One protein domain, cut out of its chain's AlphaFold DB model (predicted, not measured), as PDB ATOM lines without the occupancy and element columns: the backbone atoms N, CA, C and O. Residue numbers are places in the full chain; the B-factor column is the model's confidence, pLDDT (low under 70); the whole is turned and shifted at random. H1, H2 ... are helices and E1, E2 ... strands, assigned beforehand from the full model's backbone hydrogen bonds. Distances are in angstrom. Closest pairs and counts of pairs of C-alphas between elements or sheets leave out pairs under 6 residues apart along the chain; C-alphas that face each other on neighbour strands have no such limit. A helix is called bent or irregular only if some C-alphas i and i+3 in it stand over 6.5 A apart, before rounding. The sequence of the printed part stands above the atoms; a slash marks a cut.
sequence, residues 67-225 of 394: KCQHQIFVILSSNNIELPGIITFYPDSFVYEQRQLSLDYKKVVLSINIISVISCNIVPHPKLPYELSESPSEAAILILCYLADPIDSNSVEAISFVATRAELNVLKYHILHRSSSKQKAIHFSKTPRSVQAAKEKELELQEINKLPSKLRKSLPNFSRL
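What this domain is: This is residues 67 to 225 of the 394 residues of the protein "LysM domain containing protein" of Tritrichomonas foetus (UniProt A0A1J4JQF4). One seven-stranded sheet, strongly twisted and curled like part of a barrel, folds back on itself into two leaves, and two long helices pack on its opposite faces, H1 on one and H2 on the other. E4 and E3 make one leaf, E1, E7, E6 and E5 the other, and E2 is the hinge between them. The printed part has 159 residues, with E1 to E7 followed by H1 and H2; the sheet's order is E4, E3, E2, E1, E7, E6, E5, all antiparallel, and the class is mixed, helices and strands. The whole is compact, with a radius of gyration of the C-alphas of 15.4 A, and rounded, spanning 41 by 39 by 32 A.

Where its parts are: Find C-alpha 71 at (172.295, 152.449, 205.941), where E1 begins; it runs to residue 78. E2 takes residues 81 to 89, 23.5 A long, and bends by 53 degrees at residue 84. E3 is residues 93 to 98, E4 109 to 113 and E5 117 to 124. E6, residues 139 to 147, measures 26.4 A, and E7, residues 156 to 164, 26.1 A. H1 starts at C-alpha 165, (181.635, 157.146, 194.282), and runs 29.9 A to residue 185. H2, residues 192 to 210, ends 27.7 A on at (189.006, 172.452, 197.308).

How they stand to each other: Look first at the folded sheet, one sheet bent back on itself into two leaves that face each other, E4 and E3 facing E1, E7, E6 and E5. E1 to E4 form one meander, each strand the antiparallel neighbour of the one before, and E5 to E7 another. Across E1 and E2, N 76 and O 83 are 2.9 A apart; across E2 and E3, N 88 and O 95, 2.8 A; across E3 and E4, N 96 and O 110, 2.8 A. E1 of the one meander and E7 of the other are antiparallel neighbours, with N 162 and O 75 within hydrogen-bond range at 2.8 A. Across E6 and E7, N 142 and O 161 are within hydrogen-bond range at 2.8 A; across E5 and E6, N 143 and O 121 are within hydrogen-bond range at 2.8 A. H1 is on the sheet; its closest C-alphas to E5 are Lys 172 and Cys 120, 6.3 A. H2 is on the opposite face, at a height over the sheet of 8.2 A, with the C-alphas of Ala 198 and Cys 145 of E6 5.6 A apart. H1 and H2 are apart. In both helices every O i to N i+4 pair is within hydrogen-bond range.

The domain as a whole: The C-alphas of Leu 103 and Pro 192, the two farthest apart, are 44.7 A from each other. The printed part has no cut. The link from E5 to E6, 14 residues, is long. Confidence is under 70 at residues 67 to 71, 78 to 81, 91 to 92, 100 to 107 and 212 to 225; the mean pLDDT of the printed part is 79.7.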
ATOM      1  N   LYS A  67     162.951 149.621 199.183       47.81
ATOM      2  CA  LYS A  67     162.119 148.947 200.198       47.81
ATOM      3  C   LYS A  67     162.852 148.694 201.518       47.81
ATOM      4  O   LYS A  67     162.227 148.736 202.574       47.81
ATOM      5  N   CYS A  68     164.167 148.483 201.482       46.72
ATOM      6  CA  CYS A  68     164.967 148.216 202.680       46.72
ATOM      7  C   CYS A  68     165.397 149.509 203.398       46.72
ATOM      8  O   CYS A  68     165.676 150.529 202.755       46.72
ATOM      9  N   GLN A  69     165.508 149.463 204.734       53.94
ATOM     10  CA  GLN A  69     166.222 150.483 205.513       53.94
ATOM     11  C   GLN A  69     167.701 150.466 205.104       53.94
ATOM     12  O   GLN A  69     168.500 149.685 205.611       53.94
ATOM     13  N   HIS A  70     168.049 151.310 204.135       62.84
ATOM     14  CA  HIS A  70     169.419 151.456 203.668       62.84
ATOM     15  C   HIS A  70     170.206 152.334 204.631       62.84
ATOM     16  O   HIS A  70     169.856 153.497 204.843       62.84
ATOM     17  N   GLN A  71     171.268 151.753 205.184       68.62
ATOM     18  CA  GLN A  71     172.295 152.449 205.941       68.62
ATOM     19  C   GLN A  71     173.503 152.678 205.037       68.62
ATOM     20  O   GLN A  71     174.085 151.721 204.530       68.62
ATOM     21  N   ILE A  72     173.859 153.941 204.813       75.75
ATOM     22  CA  ILE A  72     175.017 154.317 203.992       75.75
ATOM     23  C   ILE A  72     176.036 154.998 204.894       75.75
ATOM     24  O   ILE A  72     175.720 156.000 205.542       75.75
ATOM     25  N   PHE A  73     177.248 154.449 204.943       78.56
ATOM     26  CA  PHE A  73     178.353 155.060 205.665       78.56
ATOM     27  C   PHE A  73     178.870 156.252 204.876       78.56
ATOM     28  O   PHE A  73     179.205 156.143 203.700       78.56
ATOM     29  N   VAL A  74     178.917 157.402 205.532       83.69
ATOM     30  CA  VAL A  74     179.405 158.639 204.929       83.69
ATOM     31  C   VAL A  74     180.176 159.441 205.955       83.69
ATOM     32  O   VAL A  74     179.936 159.361 207.163       83.69
ATOM     33  N   ILE A  75     181.072 160.279 205.460       79.00
ATOM     34  CA  ILE A  75     181.700 161.325 206.250       79.00
ATOM     35  C   ILE A  75     180.970 162.624 205.933       79.00
ATOM     36  O   ILE A  75     181.033 163.132 204.814       79.00
ATOM     37  N   LEU A  76     180.264 163.168 206.919       79.38
ATOM     38  CA  LEU A  76     179.740 164.524 206.832       79.38
ATOM     39  C   LEU A  76     180.923 165.485 206.989       79.38
ATOM     40  O   LEU A  76     181.559 165.528 208.043       79.38
ATOM     41  N   SER A  77     181.215 166.254 205.943       71.75
ATOM     42  CA  SER A  77     182.266 167.271 205.983       71.75
ATOM     43  C   SER A  77     181.668 168.574 206.511       71.75
ATOM     44  O   SER A  77     181.051 169.323 205.757       71.75
ATOM     45  N   SER A  78     181.850 168.853 207.805       62.59
ATOM     46  CA  SER A  78     181.285 170.029 208.479       62.59
ATOM     47  C   SER A  78     182.330 170.758 209.313       62.59
ATOM     48  O   SER A  78     182.971 170.152 210.161       62.59
ATOM     49  N   ASN A  79     182.472 172.076 209.139       55.69
ATOM     50  CA  ASN A  79     183.254 172.932 210.044       55.69
ATOM     51  C   ASN A  79     184.687 172.435 210.310       55.69
ATOM     52  O   ASN A  79     185.106 172.387 211.463       55.69
ATOM     53  N   ASN A  80     185.434 172.056 209.266       51.56
ATOM     54  CA  ASN A  80     186.790 171.492 209.391       51.56
ATOM     55  C   ASN A  80     186.861 170.140 210.128       51.56
ATOM     56  O   ASN A  80     187.953 169.661 210.433       51.56
ATOM     57  N   ILE A  81     185.711 169.515 210.391       59.78
ATOM     58  CA  ILE A  81     185.584 168.235 211.072       59.78
ATOM     59  C   ILE A  81     184.927 167.244 210.113       59.78
ATOM     60  O   ILE A  81     183.858 167.473 209.545       59.78
ATOM     61  N   GLU A  82     185.598 166.120 209.936       74.25
ATOM     62  CA  GLU A  82     185.063 164.961 209.247       74.25
ATOM     63  C   GLU A  82     184.318 164.115 210.274       74.25
ATOM     64  O   GLU A  82     184.910 163.559 211.200       74.25
ATOM     65  N   LEU A  83     182.995 164.086 210.150       79.38
ATOM     66  CA  LEU A  83     182.123 163.369 211.066       79.38
ATOM     67  C   LEU A  83     181.708 162.054 210.390       79.38
ATOM     68  O   LEU A  83     180.823 162.065 209.528       79.38
ATOM     69  N   PRO A  84     182.328 160.909 210.726       83.81
ATOM     70  CA  PRO A  84     181.867 159.626 210.222       83.81
ATOM     71  C   PRO A  84     180.493 159.319 210.816       83.81
ATOM     72  O   PRO A  84     180.265 159.475 212.020       83.81
ATOM     73  N   GLY A  85     179.566 158.877 209.979       85.75
ATOM     74  CA  GLY A  85     178.211 158.566 210.398       85.75
ATOM     75  C   GLY A  85     177.486 157.669 209.412       85.75
ATOM     76  O   GLY A  85     178.067 157.166 208.449       85.75
ATOM     77  N   ILE A  86     176.212 157.449 209.702       82.12
ATOM     78  CA  ILE A  86     175.333 156.572 208.935       82.12
ATOM     79  C   ILE A  86     174.133 157.392 208.482       82.12
ATOM     80  O   ILE A  86     173.514 158.076 209.294       82.12
ATOM     81  N   ILE A  87     173.791 157.313 207.199       84.69
ATOM     82  CA  ILE A  87     172.513 157.806 206.683       84.69
ATOM     83  C   ILE A  87     171.505 156.666 206.705       84.69
ATOM     84  O   ILE A  87     171.730 155.659 206.044       84.69
ATOM     85  N   THR A  88     170.389 156.861 207.404       77.06
ATOM     86  CA  THR A  88     169.232 155.960 207.410       77.06
ATOM     87  C   THR A  88     168.050 156.625 206.718       77.06
ATOM     88  O   THR A  88     167.682 157.761 207.035       77.06
ATOM     89  N   PHE A  89     167.418 155.917 205.784       77.75
ATOM     90  CA  PHE A  89     166.225 156.414 205.109       77.75
ATOM     91  C   PHE A  89     164.928 156.041 205.836       77.75
ATOM     92  O   PHE A  89     164.677 154.878 206.144       77.75
ATOM     93  N   TYR A  90     164.061 157.033 205.993       73.38
ATOM     94  CA  TYR A  90     162.685 156.921 206.471       73.38
ATOM     95  C   TYR A  90     161.713 157.259 205.323       73.38
ATOM     96  O   TYR A  90     162.158 157.726 204.265       73.38
ATOM     97  N   PRO A  91     160.392 157.047 205.482       69.69
ATOM     98  CA  PRO A  91     159.416 157.370 204.435       69.69
ATOM     99  C   PRO A  91     159.488 158.831 203.963       69.69
ATOM    100  O   PRO A  91     159.379 159.112 202.771       69.69
ATOM    101  N   ASP A  92     159.752 159.753 204.893       69.75
ATOM    102  CA  ASP A  92     159.577 161.194 204.672       69.75
ATOM    103  C   ASP A  92     160.857 162.014 204.850       69.75
ATOM    104  O   ASP A  92     160.863 163.242 204.750       69.75
ATOM    105  N   SER A  93     161.949 161.349 205.182       79.19
ATOM    106  CA  SER A  93     163.229 161.981 205.470       79.19
ATOM    107  C   SER A  93     164.344 160.968 205.334       79.19
ATOM    108  O   SER A  93     164.107 159.766 205.388       79.19
ATOM    109  N   PHE A  94     165.570 161.448 205.248       83.12
ATOM    110  CA  PHE A  94     166.722 160.642 205.625       83.12
ATOM    111  C   PHE A  94     167.422 161.328 206.794       83.12
ATOM    112  O   PHE A  94     167.376 162.555 206.930       83.12
ATOM    113  N   VAL A  95     167.996 160.517 207.671       78.31
ATOM    114  CA  VAL A  95     168.656 160.976 208.888       78.31
ATOM    115  C   VAL A  95     170.105 160.549 208.823       78.31
ATOM    116  O   VAL A  95     170.386 159.364 208.683       78.31
ATOM    117  N   TYR A  96     171.011 161.512 208.914       85.50
ATOM    118  CA  TYR A  96     172.412 161.257 209.199       85.50
ATOM    119  C   TYR A  96     172.609 161.231 210.716       85.50
ATOM    120  O   TYR A  96     172.212 162.172 211.407       85.50
ATOM    121  N   GLU A  97     173.263 160.190 211.219       79.75
ATOM    122  CA  GLU A  97     173.655 160.059 212.620       79.75
ATOM    123  C   GLU A  97     175.166 159.873 212.724       79.75
ATOM    124  O   GLU A  97     175.737 158.937 212.156       79.75
ATOM    125  N   GLN A  98     175.825 160.757 213.472       82.62
ATOM    126  CA  GLN A  98     177.249 160.634 213.755       82.62
ATOM    127  C   GLN A  98     177.533 159.363 214.569       82.62
ATOM    128  O   GLN A  98     176.884 159.084 215.586       82.62
ATOM    129  N   ARG A  99     178.567 158.619 214.165       79.62
ATOM    130  CA  ARG A  99     179.044 157.447 214.901       79.62
ATOM    131  C   ARG A  99     179.605 157.884 216.256       79.62
ATOM    132  O   ARG A  99     180.376 158.835 216.349       79.62
ATOM    133  N   GLN A 100     179.201 157.195 217.322       66.56
ATOM    134  CA  GLN A 100     179.614 157.534 218.683       66.56
ATOM    135  C   GLN A 100     181.109 157.262 218.870       66.56
ATOM    136  O   GLN A 100     181.535 156.115 218.770       66.56
ATOM    137  N   LEU A 101     181.890 158.311 219.135       60.12
ATOM    138  CA  LEU A 101     183.326 158.200 219.416       60.12
ATOM    139  C   LEU A 101     183.619 158.179 220.930       60.12
ATOM    140  O   LEU A 101     184.652 157.663 221.338       60.12
ATOM    141  N   SER A 102     182.704 158.687 221.767       57.31
ATOM    142  CA  SER A 102     182.771 158.629 223.236       57.31
ATOM    143  C   SER A 102     181.380 158.798 223.877       57.31
ATOM    144  O   SER A 102     180.423 159.210 223.216       57.31
ATOM    145  N   LEU A 103     181.241 158.431 225.156       58.91
ATOM    146  CA  LEU A 103     179.969 158.478 225.899       58.91
ATOM    147  C   LEU A 103     179.529 159.907 226.275       58.91
ATOM    148  O   LEU A 103     178.332 160.151 226.381       58.91
ATOM    149  N   ASP A 104     180.469 160.850 226.387       56.91
ATOM    150  CA  ASP A 104     180.223 162.179 226.973       56.91
ATOM    151  C   ASP A 104     179.850 163.283 225.965       56.91
ATOM    152  O   ASP A 104     179.593 164.422 226.356       56.91
ATOM    153  N   TYR A 105     179.802 162.986 224.661       57.62
ATOM    154  CA  TYR A 105     179.519 163.987 223.624       57.62
ATOM    155  C   TYR A 105     178.140 163.805 222.986       57.62
ATOM    156  O   TYR A 105     177.751 162.714 222.564       57.62
ATOM    157  N   LYS A 106     177.412 164.920 222.845       62.56
ATOM    158  CA  LYS A 106     176.140 164.972 222.116       62.56
ATOM    159  C   LYS A 106     176.387 164.683 220.629       62.56
ATOM    160  O   LYS A 106     177.115 165.422 219.972       62.56
ATOM    161  N   LYS A 107     175.767 163.620 220.107       69.75
ATOM    162  CA  LYS A 107     175.872 163.224 218.692       69.75
ATOM    163  C   LYS A 107     175.302 164.300 217.773       69.75
ATOM    164  O   LYS A 107     174.233 164.851 218.049       69.75
ATOM    165  N   VAL A 108     175.975 164.541 216.650       72.81
ATOM    166  CA  VAL A 108     175.383 165.288 215.536       72.81
ATOM    167  C   VAL A 108     174.367 164.392 214.831       72.81
ATOM    168  O   VAL A 108     174.705 163.307 214.357       72.81
ATOM    169  N   VAL A 109     173.124 164.862 214.760       74.44
ATOM    170  CA  VAL A 109     172.033 164.222 214.019       74.44
ATOM    171  C   VAL A 109     171.462 165.251 213.052       74.44
ATOM    172  O   VAL A 109     171.099 166.352 213.469       74.44
ATOM    173  N   LEU A 110     171.394 164.910 211.767       77.81
ATOM    174  CA  LEU A 110     170.782 165.751 210.738       77.81
ATOM    175  C   LEU A 110     169.589 165.015 210.147       77.81
ATOM    176  O   LEU A 110     169.754 163.944 209.578       77.81
ATOM    177  N   SER A 111     168.399 165.603 210.246       80.56
ATOM    178  CA  SER A 111     167.192 165.086 209.602       80.56
ATOM    179  C   SER A 111     166.808 166.002 208.449       80.56
ATOM    180  O   SER A 111     166.536 167.182 208.661       80.56
ATOM    181  N   ILE A 112     166.795 165.467 207.228       83.94
ATOM    182  CA  ILE A 112     166.438 166.226 206.027       83.94
ATOM    183  C   ILE A 112     165.162 165.640 205.443       83.94
ATOM    184  O   ILE A 112     165.074 164.446 205.155       83.94
ATOM    185  N   ASN A 113     164.158 166.496 205.264       82.81
ATOM    186  CA  ASN A 113     162.900 166.119 204.635       82.81
ATOM    187  C   ASN A 113     163.125 165.877 203.137       82.81
ATOM    188  O   ASN A 113     163.614 166.765 202.438       82.81
ATOM    189  N   ILE A 114     162.727 164.714 202.616       87.19
ATOM    190  CA  ILE A 114     162.938 164.388 201.195       87.19
ATOM    191  C   ILE A 114     162.199 165.342 200.248       87.19
ATOM    192  O   ILE A 114     162.662 165.565 199.138       87.19
ATOM    193  N   ILE A 115     161.095 165.960 200.684       87.75
ATOM    194  CA  ILE A 115     160.357 166.960 199.894       87.75
ATOM    195  C   ILE A 115     161.201 168.221 199.686       87.75
ATOM    196  O   ILE A 115     161.066 168.888 198.665       87.75
ATOM    197  N   SER A 116     162.085 168.549 200.629       89.88
ATOM    198  CA  SER A 116     162.882 169.777 200.583       89.88
ATOM    199  C   SER A 116     164.033 169.740 199.579       89.88
ATOM    200  O   SER A 116     164.654 170.771 199.331       89.88
ATOM    201  N   VAL A 117     164.345 168.576 199.005       94.12
ATOM    202  CA  VAL A 117     165.540 168.401 198.175       94.12
ATOM    203  C   VAL A 117     165.406 169.171 196.863       94.12
ATOM    204  O   VAL A 117     164.480 168.946 196.076       94.12
ATOM    205  N   ILE A 118     166.369 170.056 196.602       94.88
ATOM    206  CA  ILE A 118     166.436 170.882 195.394       94.88
ATOM    207  C   ILE A 118     167.344 170.218 194.360       94.88
ATOM    208  O   ILE A 118     166.874 169.932 193.254       94.88
ATOM    209  N   SER A 119     168.594 169.926 194.723       94.94
ATOM    210  CA  SER A 119     169.590 169.268 193.867       94.94
ATOM    211  C   SER A 119     170.496 168.345 194.681       94.94
ATOM    212  O   SER A 119     170.652 168.508 195.887       94.94
ATOM    213  N   CYS A 120     171.067 167.341 194.017       95.69
ATOM    214  CA  CYS A 120     171.957 166.354 194.622       95.69
ATOM    215  C   CYS A 120     172.990 165.926 193.575       95.69
ATOM    216  O   CYS A 120     172.665 165.179 192.645       95.69
ATOM    217  N   ASN A 121     174.221 166.408 193.707       94.75
ATOM    218  CA  ASN A 121     175.273 166.244 192.706       94.75
ATOM    219  C   ASN A 121     176.519 165.616 193.314       94.75
ATOM    220  O   ASN A 121     176.818 165.833 194.479       94.75
ATOM    221  N   ILE A 122     177.227 164.811 192.524       93.25
ATOM    222  CA  ILE A 122     178.476 164.173 192.943       93.25
ATOM    223  C   ILE A 122     179.591 164.818 192.142       93.25
ATOM    224  O   ILE A 122     179.524 164.840 190.913       93.25
ATOM    225  N   VAL A 123     180.597 165.317 192.844       91.25
ATOM    226  CA  VAL A 123     181.807 165.898 192.273       91.25
ATOM    227  C   VAL A 123     183.024 165.051 192.651       91.25
ATOM    228  O   VAL A 123     183.012 164.409 193.709       91.25
ATOM    229  N   PRO A 124     184.077 165.029 191.819       89.94
ATOM    230  CA  PRO A 124     185.317 164.337 192.150       89.94
ATOM    231  C   PRO A 124     185.936 164.887 193.435       89.94
ATOM    232  O   PRO A 124     185.840 166.084 193.725       89.94
ATOM    233  N   HIS A 125     186.593 164.027 194.212       87.00
ATOM    234  CA  HIS A 125     187.320 164.495 195.382       87.00
ATOM    235  C   HIS A 125     188.530 165.358 194.949       87.00
ATOM    236  O   HIS A 125     189.294 164.927 194.089       87.00
ATOM    237  N   PRO A 126     188.778 166.543 195.545       84.50
ATOM    238  CA  PRO A 126     189.813 167.480 195.077       84.50
ATOM    239  C   PRO A 126     191.250 166.945 195.081       84.50
ATOM    240  O   PRO A 126     192.114 167.504 194.417       84.50
ATOM    241  N   LYS A 127     191.520 165.895 195.864       82.62
ATOM    242  CA  LYS A 127     192.837 165.236 195.923       82.62
ATOM    243  C   LYS A 127     193.013 164.125 194.881       82.62
ATOM    244  O   LYS A 127     194.074 163.512 194.851       82.62
ATOM    245  N   LEU A 128     191.979 163.824 194.097       83.88
ATOM    246  CA  LEU A 128     191.972 162.705 193.164       83.88
ATOM    247  C   LEU A 128     192.459 163.143 191.768       83.88
ATOM    248  O   LEU A 128     192.006 164.184 191.281       83.88
ATOM    249  N   PRO A 129     193.335 162.370 191.097       84.75
ATOM    250  CA  PRO A 129     193.663 162.587 189.690       84.75
ATOM    251  C   PRO A 129     192.423 162.534 188.787       84.75
ATOM    252  O   PRO A 129     191.491 161.770 189.039       84.75
ATOM    253  N   TYR A 130     192.428 163.312 187.701       81.56
ATOM    254  CA  TYR A 130     191.293 163.402 186.772       81.56
ATOM    255  C   TYR A 130     190.919 162.046 186.152       81.56
ATOM    256  O   TYR A 130     189.741 161.727 186.024       81.56
ATOM    257  N   GLU A 131     191.916 161.220 185.839       81.62
ATOM    258  CA  GLU A 131     191.763 159.883 185.243       81.62
ATOM    259  C   GLU A 131     190.944 158.923 186.117       81.62
ATOM    260  O   GLU A 131     190.259 158.043 185.607       81.62
ATOM    261  N   LEU A 132     190.982 159.121 187.436       80.88
ATOM    262  CA  LEU A 132     190.298 158.284 188.417       80.88
ATOM    263  C   LEU A 132     188.956 158.883 188.873       80.88
ATOM    264  O   LEU A 132     188.233 158.258 189.645       80.88
ATOM    265  N   SER A 133     188.590 160.074 188.386       78.38
ATOM    266  CA  SER A 133     187.424 160.848 188.854       78.38
ATOM    267  C   SER A 133     186.074 160.149 188.697       78.38
ATOM    268  O   SER A 133     185.138 160.440 189.450       78.38
ATOM    269  N   GLU A 134     185.973 159.216 187.754       79.50
ATOM    270  CA  GLU A 134     184.761 158.434 187.517       79.50
ATOM    271  C   GLU A 134     184.790 157.040 188.152       79.50
ATOM    272  O   GLU A 134     183.759 156.368 188.150       79.50
ATOM    273  N   SER A 135     185.919 156.630 188.740       80.62
ATOM    274  CA  SER A 135     186.079 155.302 189.330       80.62
ATOM    275  C   SER A 135     185.099 155.079 190.495       80.62
ATOM    276  O   SER A 135     185.063 155.889 191.427       80.62
ATOM    277  N   PRO A 136     184.307 153.986 190.492       80.88
ATOM    278  CA  PRO A 136     183.349 153.668 191.556       80.88
ATOM    279  C   PRO A 136     183.981 153.491 192.942       80.88
ATOM    280  O   PRO A 136     183.359 153.850 193.945       80.88
ATOM    281  N   SER A 137     185.216 152.984 192.999       81.19
ATOM    282  CA  SER A 137     185.942 152.728 194.252       81.19
ATOM    283  C   SER A 137     186.606 153.976 194.831       81.19
ATOM    284  O   SER A 137     186.994 153.982 195.998       81.19
ATOM    285  N   GLU A 138     186.725 155.045 194.044       86.44
ATOM    286  CA  GLU A 138     187.434 156.247 194.463       86.44
ATOM    287  C   GLU A 138     186.561 157.191 195.277       86.44
ATOM    288  O   GLU A 138     185.332 157.239 195.145       86.44
ATOM    289  N   ALA A 139     187.214 157.968 196.138       87.69
ATOM    290  CA  ALA A 139     186.528 158.959 196.946       87.69
ATOM    291  C   ALA A 139     185.910 160.049 196.058       87.69
ATOM    292  O   ALA A 139     186.559 160.626 195.181       87.69
ATOM    293  N   ALA A 140     184.661 160.394 196.348       91.00
ATOM    294  CA  ALA A 140     183.962 161.514 195.739       91.00
ATOM    295  C   ALA A 140     183.219 162.323 196.810       91.00
ATOM    296  O   ALA A 140     183.173 161.946 197.985       91.00
ATOM    297  N   ILE A 141     182.666 163.467 196.414       91.12
ATOM    298  CA  ILE A 141     181.898 164.342 197.301       91.12
ATOM    299  C   ILE A 141     180.493 164.497 196.736       91.12
ATOM    300  O   ILE A 141     180.320 164.949 195.608       91.12
ATOM    301  N   LEU A 142     179.478 164.164 197.525       93.81
ATOM    302  CA  LEU A 142     178.086 164.457 197.215       93.81
ATOM    303  C   LEU A 142     177.706 165.785 197.857       93.81
ATOM    304  O   LEU A 142     177.792 165.927 199.073       93.81
ATOM    305  N   ILE A 143     177.275 166.740 197.042       93.38
ATOM    306  CA  ILE A 143     176.730 168.026 197.464       93.38
ATOM    307  C   ILE A 143     175.214 167.962 197.333       93.38
ATOM    308  O   ILE A 143     174.669 167.741 196.248       93.38
ATOM    309  N   LEU A 144     174.540 168.148 198.460       93.94
ATOM    310  CA  LEU A 144     173.092 168.167 198.547       93.94
ATOM    311  C   LEU A 144     172.623 169.582 198.859       93.94
ATOM    312  O   LEU A 144     172.929 170.094 199.937       93.94
ATOM    313  N   CYS A 145     171.811 170.152 197.971       93.56
ATOM    314  CA  CYS A 145     171.096 171.394 198.225       93.56
ATOM    315  C   CYS A 145     169.624 171.105 198.524       93.56
ATOM    316  O   CYS A 145     168.940 170.392 197.780       93.56
ATOM    317  N   TYR A 146     169.117 171.678 199.606       92.19
ATOM    318  CA  TYR A 146     167.764 171.447 200.101       92.19
ATOM    319  C   TYR A 146     167.196 172.718 200.733       92.19
ATOM    320  O   TYR A 146     167.931 173.656 201.023       92.19
ATOM    321  N   LEU A 147     165.883 172.768 200.930       88.88
ATOM    322  CA  LEU A 147     165.256 173.797 201.750       88.88
ATOM    323  C   LEU A 147     165.328 173.389 203.225       88.88
ATOM    324  O   LEU A 147     164.713 172.406 203.636       88.88
ATOM    325  N   ALA A 148     166.044 174.170 204.023       82.62
ATOM    326  CA  ALA A 148     166.013 174.124 205.480       82.62
ATOM    327  C   ALA A 148     164.576 174.102 206.031       82.62
ATOM    328  O   ALA A 148     164.275 173.416 207.008       82.62
ATOM    329  N   ASP A 149     163.685 174.830 205.366       78.00
ATOM    330  CA  ASP A 149     162.255 174.826 205.595       78.00
ATOM    331  C   ASP A 149     161.520 174.640 204.254       78.00
ATOM    332  O   ASP A 149     161.553 175.545 203.420       78.00
ATOM    333  N   PRO A 150     160.810 173.513 204.025       82.44
ATOM    334  CA  PRO A 150     160.100 173.250 202.768       82.44
ATOM    335  C   PRO A 150     159.129 174.359 202.333       82.44
ATOM    336  O   PRO A 150     158.737 174.405 201.169       82.44
ATOM    337  N   ILE A 151     158.703 175.222 203.258       79.81
ATOM    338  CA  ILE A 151     157.732 176.292 203.007       79.81
ATOM    339  C   ILE A 151     158.423 177.621 202.666       79.81
ATOM    340  O   ILE A 151     157.826 178.458 201.985       79.81
ATOM    341  N   ASP A 152     159.666 177.828 203.105       80.88
ATOM    342  CA  ASP A 152     160.431 179.041 202.811       80.88
ATOM    343  C   ASP A 152     161.384 178.798 201.643       80.88
ATOM    344  O   ASP A 152     162.442 178.190 201.791       80.88
ATOM    345  N   SER A 153     161.047 179.341 200.475       84.81
ATOM    346  CA  SER A 153     161.867 179.238 199.266       84.81
ATOM    347  C   SER A 153     163.232 179.932 199.363       84.81
ATOM    348  O   SER A 153     164.080 179.706 198.497       84.81
ATOM    349  N   ASN A 154     163.468 180.756 200.388       83.69
ATOM    350  CA  ASN A 154     164.761 181.399 200.637       83.69
ATOM    351  C   ASN A 154     165.658 180.588 201.573       83.69
ATOM    352  O   ASN A 154     166.840 180.897 201.699       83.69
ATOM    353  N   SER A 155     165.120 179.543 202.198       85.38
ATOM    354  CA  SER A 155     165.825 178.703 203.162       85.38
ATOM    355  C   SER A 155     166.751 177.683 202.483       85.38
ATOM    356  O   SER A 155     166.934 176.566 202.948       85.38
ATOM    357  N   VAL A 156     167.328 178.018 201.331       89.69
ATOM    358  CA  VAL A 156     168.200 177.085 200.616       89.69
ATOM    359  C   VAL A 156     169.462 176.858 201.430       89.69
ATOM    360  O   VAL A 156     170.144 177.817 201.769       89.69
ATOM    361  N   GLU A 157     169.794 175.604 201.696       87.31
ATOM    362  CA  GLU A 157     171.011 175.166 202.364       87.31
ATOM    363  C   GLU A 157     171.736 174.092 201.565       87.31
ATOM    364  O   GLU A 157     171.130 173.404 200.745       87.31
ATOM    365  N   ALA A 158     173.044 173.967 201.796       88.06
ATOM    366  CA  ALA A 158     173.890 172.978 201.145       88.06
ATOM    367  C   ALA A 158     174.754 172.242 202.170       88.06
ATOM    368  O   ALA A 158     175.266 172.854 203.108       88.06
ATOM    369  N   ILE A 159     174.915 170.932 201.990       87.31
ATOM    370  CA  ILE A 159     175.805 170.085 202.796       87.31
ATOM    371  C   ILE A 159     176.593 169.131 201.901       87.31
ATOM    372  O   ILE A 159     176.150 168.814 200.793       87.31
ATOM    373  N   SER A 160     177.743 168.657 202.386       89.62
ATOM    374  CA  SER A 160     178.588 167.700 201.673       89.62
ATOM    375  C   SER A 160     178.807 166.395 202.441       89.62
ATOM    376  O   SER A 160     179.075 166.388 203.646       89.62
ATOM    377  N   PHE A 161     178.732 165.286 201.710       89.88
ATOM    378  CA  PHE A 161     179.077 163.947 202.176       89.88
ATOM    379  C   PHE A 161     180.239 163.396 201.357       89.88
ATOM    380  O   PHE A 161     180.268 163.563 200.139       89.88
ATOM    381  N   VAL A 162     181.176 162.720 202.012       89.38
ATOM    382  CA  VAL A 162     182.321 162.058 201.378       89.38
ATOM    383  C   VAL A 162     182.200 160.553 201.600       89.38
ATOM    384  O   VAL A 162     181.980 160.119 202.732       89.38
ATOM    385  N   ALA A 163     182.313 159.779 200.523       89.06
ATOM    386  CA  ALA A 163     182.356 158.315 200.518       89.06
ATOM    387  C   ALA A 163     182.913 157.829 199.165       89.06
ATOM    388  O   ALA A 163     183.324 158.655 198.338       89.06
ATOM    389  N   THR A 164     182.920 156.516 198.923       86.56
ATOM    390  CA  THR A 164     183.227 155.992 197.580       86.56
ATOM    391  C   THR A 164     182.174 156.463 196.576       86.56
ATOM    392  O   THR A 164     181.001 156.661 196.919       86.56
ATOM    393  N   ARG A 165     182.561 156.671 195.317       87.56
ATOM    394  CA  ARG A 165     181.635 157.146 194.282       87.56
ATOM    395  C   ARG A 165     180.458 156.192 194.080       87.56
ATOM    396  O   ARG A 165     179.341 156.670 193.885       87.56
ATOM    397  N   ALA A 166     180.673 154.885 194.206       79.69
ATOM    398  CA  ALA A 166     179.609 153.886 194.197       79.69
ATOM    399  C   ALA A 166     178.585 154.108 195.325       79.69
ATOM    400  O   ALA A 166     177.384 154.195 195.067       79.69
ATOM    401  N   GLU A 167     179.039 154.281 196.571       82.75
ATOM    402  CA  GLU A 167     178.148 154.542 197.714       82.75
ATOM    403  C   GLU A 167     177.389 155.864 197.558       82.75
ATOM    404  O   GLU A 167     176.198 155.950 197.872       82.75
ATOM    405  N   LEU A 168     178.046 156.896 197.021       89.00
ATOM    406  CA  LEU A 168     177.396 158.176 196.750       89.00
ATOM    407  C   LEU A 168     176.384 158.091 195.604       89.00
ATOM    408  O   LEU A 168     175.358 158.770 195.667       89.00
ATOM    409  N   ASN A 169     176.622 157.261 194.585       86.62
ATOM    410  CA  ASN A 169     175.651 156.998 193.521       86.62
ATOM    411  C   ASN A 169     174.382 156.350 194.090       86.62
ATOM    412  O   ASN A 169     173.277 156.817 193.802       86.62
ATOM    413  N   VAL A 170     174.540 155.350 194.964       83.31
ATOM    414  CA  VAL A 170     173.431 154.716 195.699       83.31
ATOM    415  C   VAL A 170     172.674 155.747 196.545       83.31
ATOM    416  O   VAL A 170     171.445 155.856 196.460       83.31
ATOM    417  N   LEU A 171     173.395 156.575 197.308       87.31
ATOM    418  CA  LEU A 171     172.804 157.637 198.124       87.31
ATOM    419  C   LEU A 171     172.018 158.648 197.273       87.31
ATOM    420  O   LEU A 171     170.864 158.962 197.585       87.31
ATOM    421  N   LYS A 172     172.614 159.130 196.178       91.94
ATOM    422  CA  LYS A 172     171.992 160.070 195.235       91.94
ATOM    423  C   LYS A 172     170.723 159.484 194.625       91.94
ATOM    424  O   LYS A 172     169.713 160.188 194.563       91.94
ATOM    425  N   TYR A 173     170.758 158.220 194.204       86.56
ATOM    426  CA  TYR A 173     169.591 157.529 193.659       86.56
ATOM    427  C   TYR A 173     168.437 157.525 194.666       86.56
ATOM    428  O   TYR A 173     167.337 157.982 194.346       86.56
ATOM    429  N   HIS A 174     168.694 157.119 195.913       84.25
ATOM    430  CA  HIS A 174     167.669 157.115 196.956       84.25
ATOM    431  C   HIS A 174     167.088 158.493 197.247       84.25
ATOM    432  O   HIS A 174     165.866 158.632 197.329       84.25
ATOM    433  N   ILE A 175     167.946 159.504 197.389       90.12
ATOM    434  CA  ILE A 175     167.510 160.874 197.657       90.12
ATOM    435  C   ILE A 175     166.616 161.372 196.518       90.12
ATOM    436  O   ILE A 175     165.491 161.813 196.765       90.12
ATOM    437  N   LEU A 176     167.083 161.277 195.269       90.56
ATOM    438  CA  LEU A 176     166.380 161.842 194.118       90.56
ATOM    439  C   LEU A 176     165.100 161.080 193.777       90.56
ATOM    440  O   LEU A 176     164.087 161.720 193.485       90.56
ATOM    441  N   HIS A 177     165.114 159.748 193.838       85.50
ATOM    442  CA  HIS A 177     163.942 158.936 193.519       85.50
ATOM    443  C   HIS A 177     162.822 159.144 194.549       85.50
ATOM    444  O   HIS A 177     161.684 159.450 194.180       85.50
ATOM    445  N   ARG A 178     163.151 159.081 195.851       86.00
ATOM    446  CA  ARG A 178     162.179 159.314 196.936       86.00
ATOM    447  C   ARG A 178     161.667 160.756 196.926       86.00
ATOM    448  O   ARG A 178     160.457 160.967 196.986       86.00
ATOM    449  N   SER A 179     162.562 161.739 196.775       90.12
ATOM    450  CA  SER A 179     162.191 163.156 196.644       90.12
ATOM    451  C   SER A 179     161.239 163.376 195.475       90.12
ATOM    452  O   SER A 179     160.186 163.976 195.655       90.12
ATOM    453  N   SER A 180     161.579 162.891 194.279       88.94
ATOM    454  CA  SER A 180     160.785 163.146 193.068       88.94
ATOM    455  C   SER A 180     159.407 162.498 193.142       88.94
ATOM    456  O   SER A 180     158.417 163.126 192.769       88.94
ATOM    457  N   SER A 181     159.331 161.262 193.643       85.25
ATOM    458  CA  SER A 181     158.057 160.566 193.848       85.25
ATOM    459  C   SER A 181     157.171 161.330 194.836       85.25
ATOM    460  O   SER A 181     156.019 161.647 194.530       85.25
ATOM    461  N   LYS A 182     157.735 161.745 195.980       82.19
ATOM    462  CA  LYS A 182     156.966 162.454 197.002       82.19
ATOM    463  C   LYS A 182     156.567 163.866 196.578       82.19
ATOM    464  O   LYS A 182     155.417 164.241 196.768       82.19
ATOM    465  N   GLN A 183     157.466 164.626 195.950       91.25
ATOM    466  CA  GLN A 183     157.169 165.964 195.426       91.25
ATOM    467  C   GLN A 183     156.023 165.934 194.405       91.25
ATOM    468  O   GLN A 183     155.155 166.802 194.451       91.25
ATOM    469  N   LYS A 184     155.971 164.912 193.536       87.81
ATOM    470  CA  LYS A 184     154.854 164.713 192.598       87.81
ATOM    471  C   LYS A 184     153.533 164.443 193.318       87.81
ATOM    472  O   LYS A 184     152.537 165.068 192.971       87.81
ATOM    473  N   ALA A 185     153.536 163.563 194.322       83.12
ATOM    474  CA  ALA A 185     152.330 163.180 195.062       83.12
ATOM    475  C   ALA A 185     151.654 164.356 195.788       83.12
ATOM    476  O   ALA A 185     150.436 164.367 195.926       83.12
ATOM    477  N   ILE A 186     152.432 165.353 196.223       81.06
ATOM    478  CA  ILE A 186     151.917 166.534 196.938       81.06
ATOM    479  C   ILE A 186     151.949 167.822 196.098       81.06
ATOM    480  O   ILE A 186     151.833 168.915 196.649       81.06
ATOM    481  N   HIS A 187     152.177 167.719 194.785       87.81
ATOM    482  CA  HIS A 187     152.318 168.867 193.877       87.81
ATOM    483  C   HIS A 187     153.332 169.927 194.352       87.81
ATOM    484  O   HIS A 187     153.173 171.128 194.121       87.81
ATOM    485  N   PHE A 188     154.400 169.490 195.017       86.50
ATOM    486  CA  PHE A 188     155.464 170.375 195.459       86.50
ATOM    487  C   PHE A 188     156.289 170.843 194.259       86.50
ATOM    488  O   PHE A 188     156.798 170.032 193.484       86.50
ATOM    489  N   SER A 189     156.471 172.157 194.135       85.81
ATOM    490  CA  SER A 189     157.280 172.763 193.077       85.81
ATOM    491  C   SER A 189     158.422 173.590 193.659       85.81
ATOM    492  O   SER A 189     158.261 174.369 194.598       85.81
ATOM    493  N   LYS A 190     159.607 173.415 193.075       89.44
ATOM    494  CA  LYS A 190     160.800 174.200 193.399       89.44
ATOM    495  C   LYS A 190     160.673 175.553 192.706       89.44
ATOM    496  O   LYS A 190     160.484 175.608 191.493       89.44
ATOM    497  N   THR A 191     160.797 176.646 193.450       90.50
ATOM    498  CA  THR A 191     160.741 177.988 192.850       90.50
ATOM    499  C   THR A 191     162.007 178.274 192.027       90.50
ATOM    500  O   THR A 191     163.090 177.811 192.408       90.50
ATOM    501  N   PRO A 192     161.936 179.091 190.958       93.38
ATOM    502  CA  PRO A 192     163.127 179.497 190.204       93.38
ATOM    503  C   PRO A 192     164.207 180.120 191.098       93.38
ATOM    504  O   PRO A 192     165.388 179.825 190.946       93.38
ATOM    505  N   ARG A 193     163.787 180.904 192.100       91.56
ATOM    506  CA  ARG A 193     164.673 181.520 193.093       91.56
ATOM    507  C   ARG A 193     165.411 180.482 193.938       91.56
ATOM    508  O   ARG A 193     166.626 180.571 194.062       91.56
ATOM    509  N   SER A 194     164.704 179.481 194.468       92.56
ATOM    510  CA  SER A 194     165.335 178.405 195.245       92.56
ATOM    511  C   SER A 194     166.304 177.571 194.402       92.56
ATOM    512  O   SER A 194     167.350 177.163 194.890       92.56
ATOM    513  N   VAL A 195     165.991 177.347 193.119       94.69
ATOM    514  CA  VAL A 195     166.883 176.621 192.200       94.69
ATOM    515  C   VAL A 195     168.146 177.431 191.912       94.69
ATOM    516  O   VAL A 195     169.238 176.868 191.905       94.69
ATOM    517  N   GLN A 196     168.018 178.743 191.709       93.81
ATOM    518  CA  GLN A 196     169.162 179.627 191.495       93.81
ATOM    519  C   GLN A 196     170.067 179.692 192.735       93.81
ATOM    520  O   GLN A 196     171.263 179.441 192.627       93.81
ATOM    521  N   ALA A 197     169.489 179.916 193.917       91.31
ATOM    522  CA  ALA A 197     170.243 179.934 195.170       91.31
ATOM    523  C   ALA A 197     170.920 178.581 195.467       91.31
ATOM    524  O   ALA A 197     172.017 178.543 196.018       91.31
ATOM    525  N   ALA A 198     170.308 177.461 195.063       93.50
ATOM    526  CA  ALA A 198     170.917 176.138 195.205       93.50
ATOM    527  C   ALA A 198     172.150 175.968 194.312       93.50
ATOM    528  O   ALA A 198     173.133 175.394 194.770       93.50
ATOM    529  N   LYS A 199     172.122 176.489 193.078       94.00
ATOM    530  CA  LYS A 199     173.291 176.489 192.184       94.00
ATOM    531  C   LYS A 199     174.431 177.340 192.742       94.00
ATOM    532  O   LYS A 199     175.582 176.924 192.686       94.00
ATOM    533  N   GLU A 200     174.110 178.508 193.293       91.44
ATOM    534  CA  GLU A 200     175.095 179.403 193.912       91.44
ATOM    535  C   GLU A 200     175.754 178.747 195.132       91.44
ATOM    536  O   GLU A 200     176.982 178.687 195.195       91.44
ATOM    537  N   LYS A 201     174.959 178.163 196.043       88.38
ATOM    538  CA  LYS A 201     175.485 177.422 197.201       88.38
ATOM    539  C   LYS A 201     176.263 176.170 196.811       88.38
ATOM    540  O   LYS A 201     177.244 175.835 197.468       88.38
ATOM    541  N   GLU A 202     175.841 175.471 195.761       90.19
ATOM    542  CA  GLU A 202     176.572 174.318 195.240       90.19
ATOM    543  C   GLU A 202     177.968 174.730 194.761       90.19
ATOM    544  O   GLU A 202     178.950 174.115 195.173       90.19
ATOM    545  N   LEU A 203     178.066 175.792 193.954       89.75
ATOM    546  CA  LEU A 203     179.343 176.306 193.460       89.75
ATOM    547  C   LEU A 203     180.233 176.805 194.608       89.75
ATOM    548  O   LEU A 203     181.418 176.479 194.657       89.75
ATOM    549  N   GLU A 204     179.659 177.534 195.567       86.38
ATOM    550  CA  GLU A 204     180.366 177.979 196.771       86.38
ATOM    551  C   GLU A 204     180.943 176.786 197.549       86.38
ATOM    552  O   GLU A 204     182.129 176.772 197.890       86.38
ATOM    553  N   LEU A 205     180.135 175.747 197.787       83.88
ATOM    554  CA  LEU A 205     180.568 174.577 198.543       83.88
ATOM    555  C   LEU A 205     181.600 173.739 197.771       83.88
ATOM    556  O   LEU A 205     182.505 173.175 198.388       83.88
ATOM    557  N   GLN A 206     181.520 173.681 196.437       85.69
ATOM    558  CA  GLN A 206     182.556 173.073 195.594       85.69
ATOM    559  C   GLN A 206     183.909 173.774 195.772       85.69
ATOM    560  O   GLN A 206     184.915 173.095 195.991       85.69
ATOM    561  N   GLU A 207     183.941 175.109 195.738       84.38
ATOM    562  CA  GLU A 207     185.173 175.877 195.968       84.38
ATOM    563  C   GLU A 207     185.698 175.698 197.398       84.38
ATOM    564  O   GLU A 207     186.893 175.470 197.599       84.38
ATOM    565  N   ILE A 208     184.814 175.692 198.401       79.75
ATOM    566  CA  ILE A 208     185.197 175.425 199.797       79.75
ATOM    567  C   ILE A 208     185.818 174.031 199.948       79.75
ATOM    568  O   ILE A 208     186.809 173.871 200.663       79.75
ATOM    569  N   ASN A 209     185.281 173.017 199.269       79.06
ATOM    570  CA  ASN A 209     185.806 171.655 199.357       79.06
ATOM    571  C   ASN A 209     187.230 171.535 198.784       79.06
ATOM    572  O   ASN A 209     187.999 170.708 199.283       79.06
ATOM    573  N   LYS A 210     187.623 172.384 197.821       82.12
ATOM    574  CA  LYS A 210     189.006 172.452 197.308       82.12
ATOM    575  C   LYS A 210     189.998 173.003 198.335       82.12
ATOM    576  O   LYS A 210     191.189 172.706 198.253       82.12
ATOM    577  N   LEU A 211     189.531 173.787 199.308       75.31
ATOM    578  CA  LEU A 211     190.396 174.372 200.330       75.31
ATOM    579  C   LEU A 211     190.872 173.317 201.346       75.31
ATOM    580  O   LEU A 211     190.126 172.385 201.679       75.31
ATOM    581  N   PRO A 212     192.086 173.489 201.912       68.50
ATOM    582  CA  PRO A 212     192.547 172.709 203.053       68.50
ATOM    583  C   PRO A 212     191.548 172.755 204.210       68.50
ATOM    584  O   PRO A 212     190.952 173.797 204.490       68.50
ATOM    585  N   SER A 213     191.451 171.658 204.959       63.12
ATOM    586  CA  SER A 213     190.543 171.499 206.102       63.12
ATOM    587  C   SER A 213     190.764 172.481 207.254       63.12
ATOM    588  O   SER A 213     190.081 172.368 208.247       63.12
ATOM    589  N   LYS A 214     191.715 173.417 207.197       59.25
ATOM    590  CA  LYS A 214     191.884 174.478 208.209       59.25
ATOM    591  C   LYS A 214     191.245 175.805 207.788       59.25
ATOM    592  O   LYS A 214     191.127 176.711 208.605       59.25
ATOM    593  N   LEU A 215     190.868 175.929 206.514       55.53
ATOM    594  CA  LEU A 215     190.429 177.172 205.876       55.53
ATOM    595  C   LEU A 215     188.957 177.141 205.443       55.53
ATOM    596  O   LEU A 215     188.461 178.141 204.924       55.53
ATOM    597  N   ARG A 216     188.240 176.025 205.645       62.69
ATOM    598  CA  ARG A 216     186.821 175.944 205.286       62.69
ATOM    599  C   ARG A 216     186.006 176.725 206.325       62.69
ATOM    600  O   ARG A 216     186.102 176.468 207.525       62.69
ATOM    601  N   LYS A 217     185.244 177.726 205.869       53.91
ATOM    602  CA  LYS A 217     184.271 178.453 206.705       53.91
ATOM    603  C   LYS A 217     183.054 177.567 206.991       53.91
ATOM    604  O   LYS A 217     182.841 176.560 206.323       53.91
ATOM    605  N   SER A 218     182.302 177.934 208.027       49.25
ATOM    606  CA  SER A 218     181.235 177.113 208.600       49.25
ATOM    607  C   SER A 218     180.102 176.803 207.620       49.25
ATOM    608  O   SER A 218     179.655 177.690 206.894       49.25
ATOM    609  N   LEU A 219     179.579 175.575 207.703       49.62
ATOM    610  CA  LEU A 219     178.257 175.208 207.182       49.62
ATOM    611  C   LEU A 219     177.156 176.049 207.867       49.62
ATOM    612  O   LEU A 219     177.410 176.666 208.909       49.62
ATOM    613  N   PRO A 220     175.934 176.103 207.308       49.56
ATOM    614  CA  PRO A 220     174.840 176.884 207.873       49.56
ATOM    615  C   PRO A 220     174.568 176.602 209.344       49.56
ATOM    616  O   PRO A 220     174.649 175.473 209.827       49.56
ATOM    617  N   ASN A 221     174.184 177.659 210.057       46.25
ATOM    618  CA  ASN A 221     173.753 177.544 211.435       46.25
ATOM    619  C   ASN A 221     172.378 176.858 211.497       46.25
ATOM    620  O   ASN A 221     171.336 177.500 211.340       46.25
ATOM    621  N   PHE A 222     172.389 175.548 211.748       47.81
ATOM    622  CA  PHE A 222     171.197 174.703 211.861       47.81
ATOM    623  C   PHE A 222     170.234 175.124 212.982       47.81
ATOM    624  O   PHE A 222     169.098 174.654 213.017       47.81
ATOM    625  N   SER A 223     170.637 176.036 213.877       45.22
ATOM    626  CA  SER A 223     169.731 176.599 214.881       45.22
ATOM    627  C   SER A 223     168.596 177.432 214.272       45.22
ATOM    628  O   SER A 223     167.655 177.757 214.980       45.22
ATOM    629  N   ARG A 224     168.660 177.779 212.976       48.38
ATOM    630  CA  ARG A 224     167.580 178.479 212.253       48.38
ATOM    631  C   ARG A 224     166.562 177.547 211.584       48.38
ATOM    632  O   ARG A 224     165.604 178.043 210.999       48.38
ATOM    633  N   LEU A 225     166.772 176.229 211.628       60.34
ATOM    634  CA  LEU A 225     165.820 175.268 211.073       60.34
ATOM    635  C   LEU A 225     164.574 175.187 211.951       60.34
ATOM    636  O   LEU A 225     164.672 175.204 213.177       60.34
TER     637      LEU A 225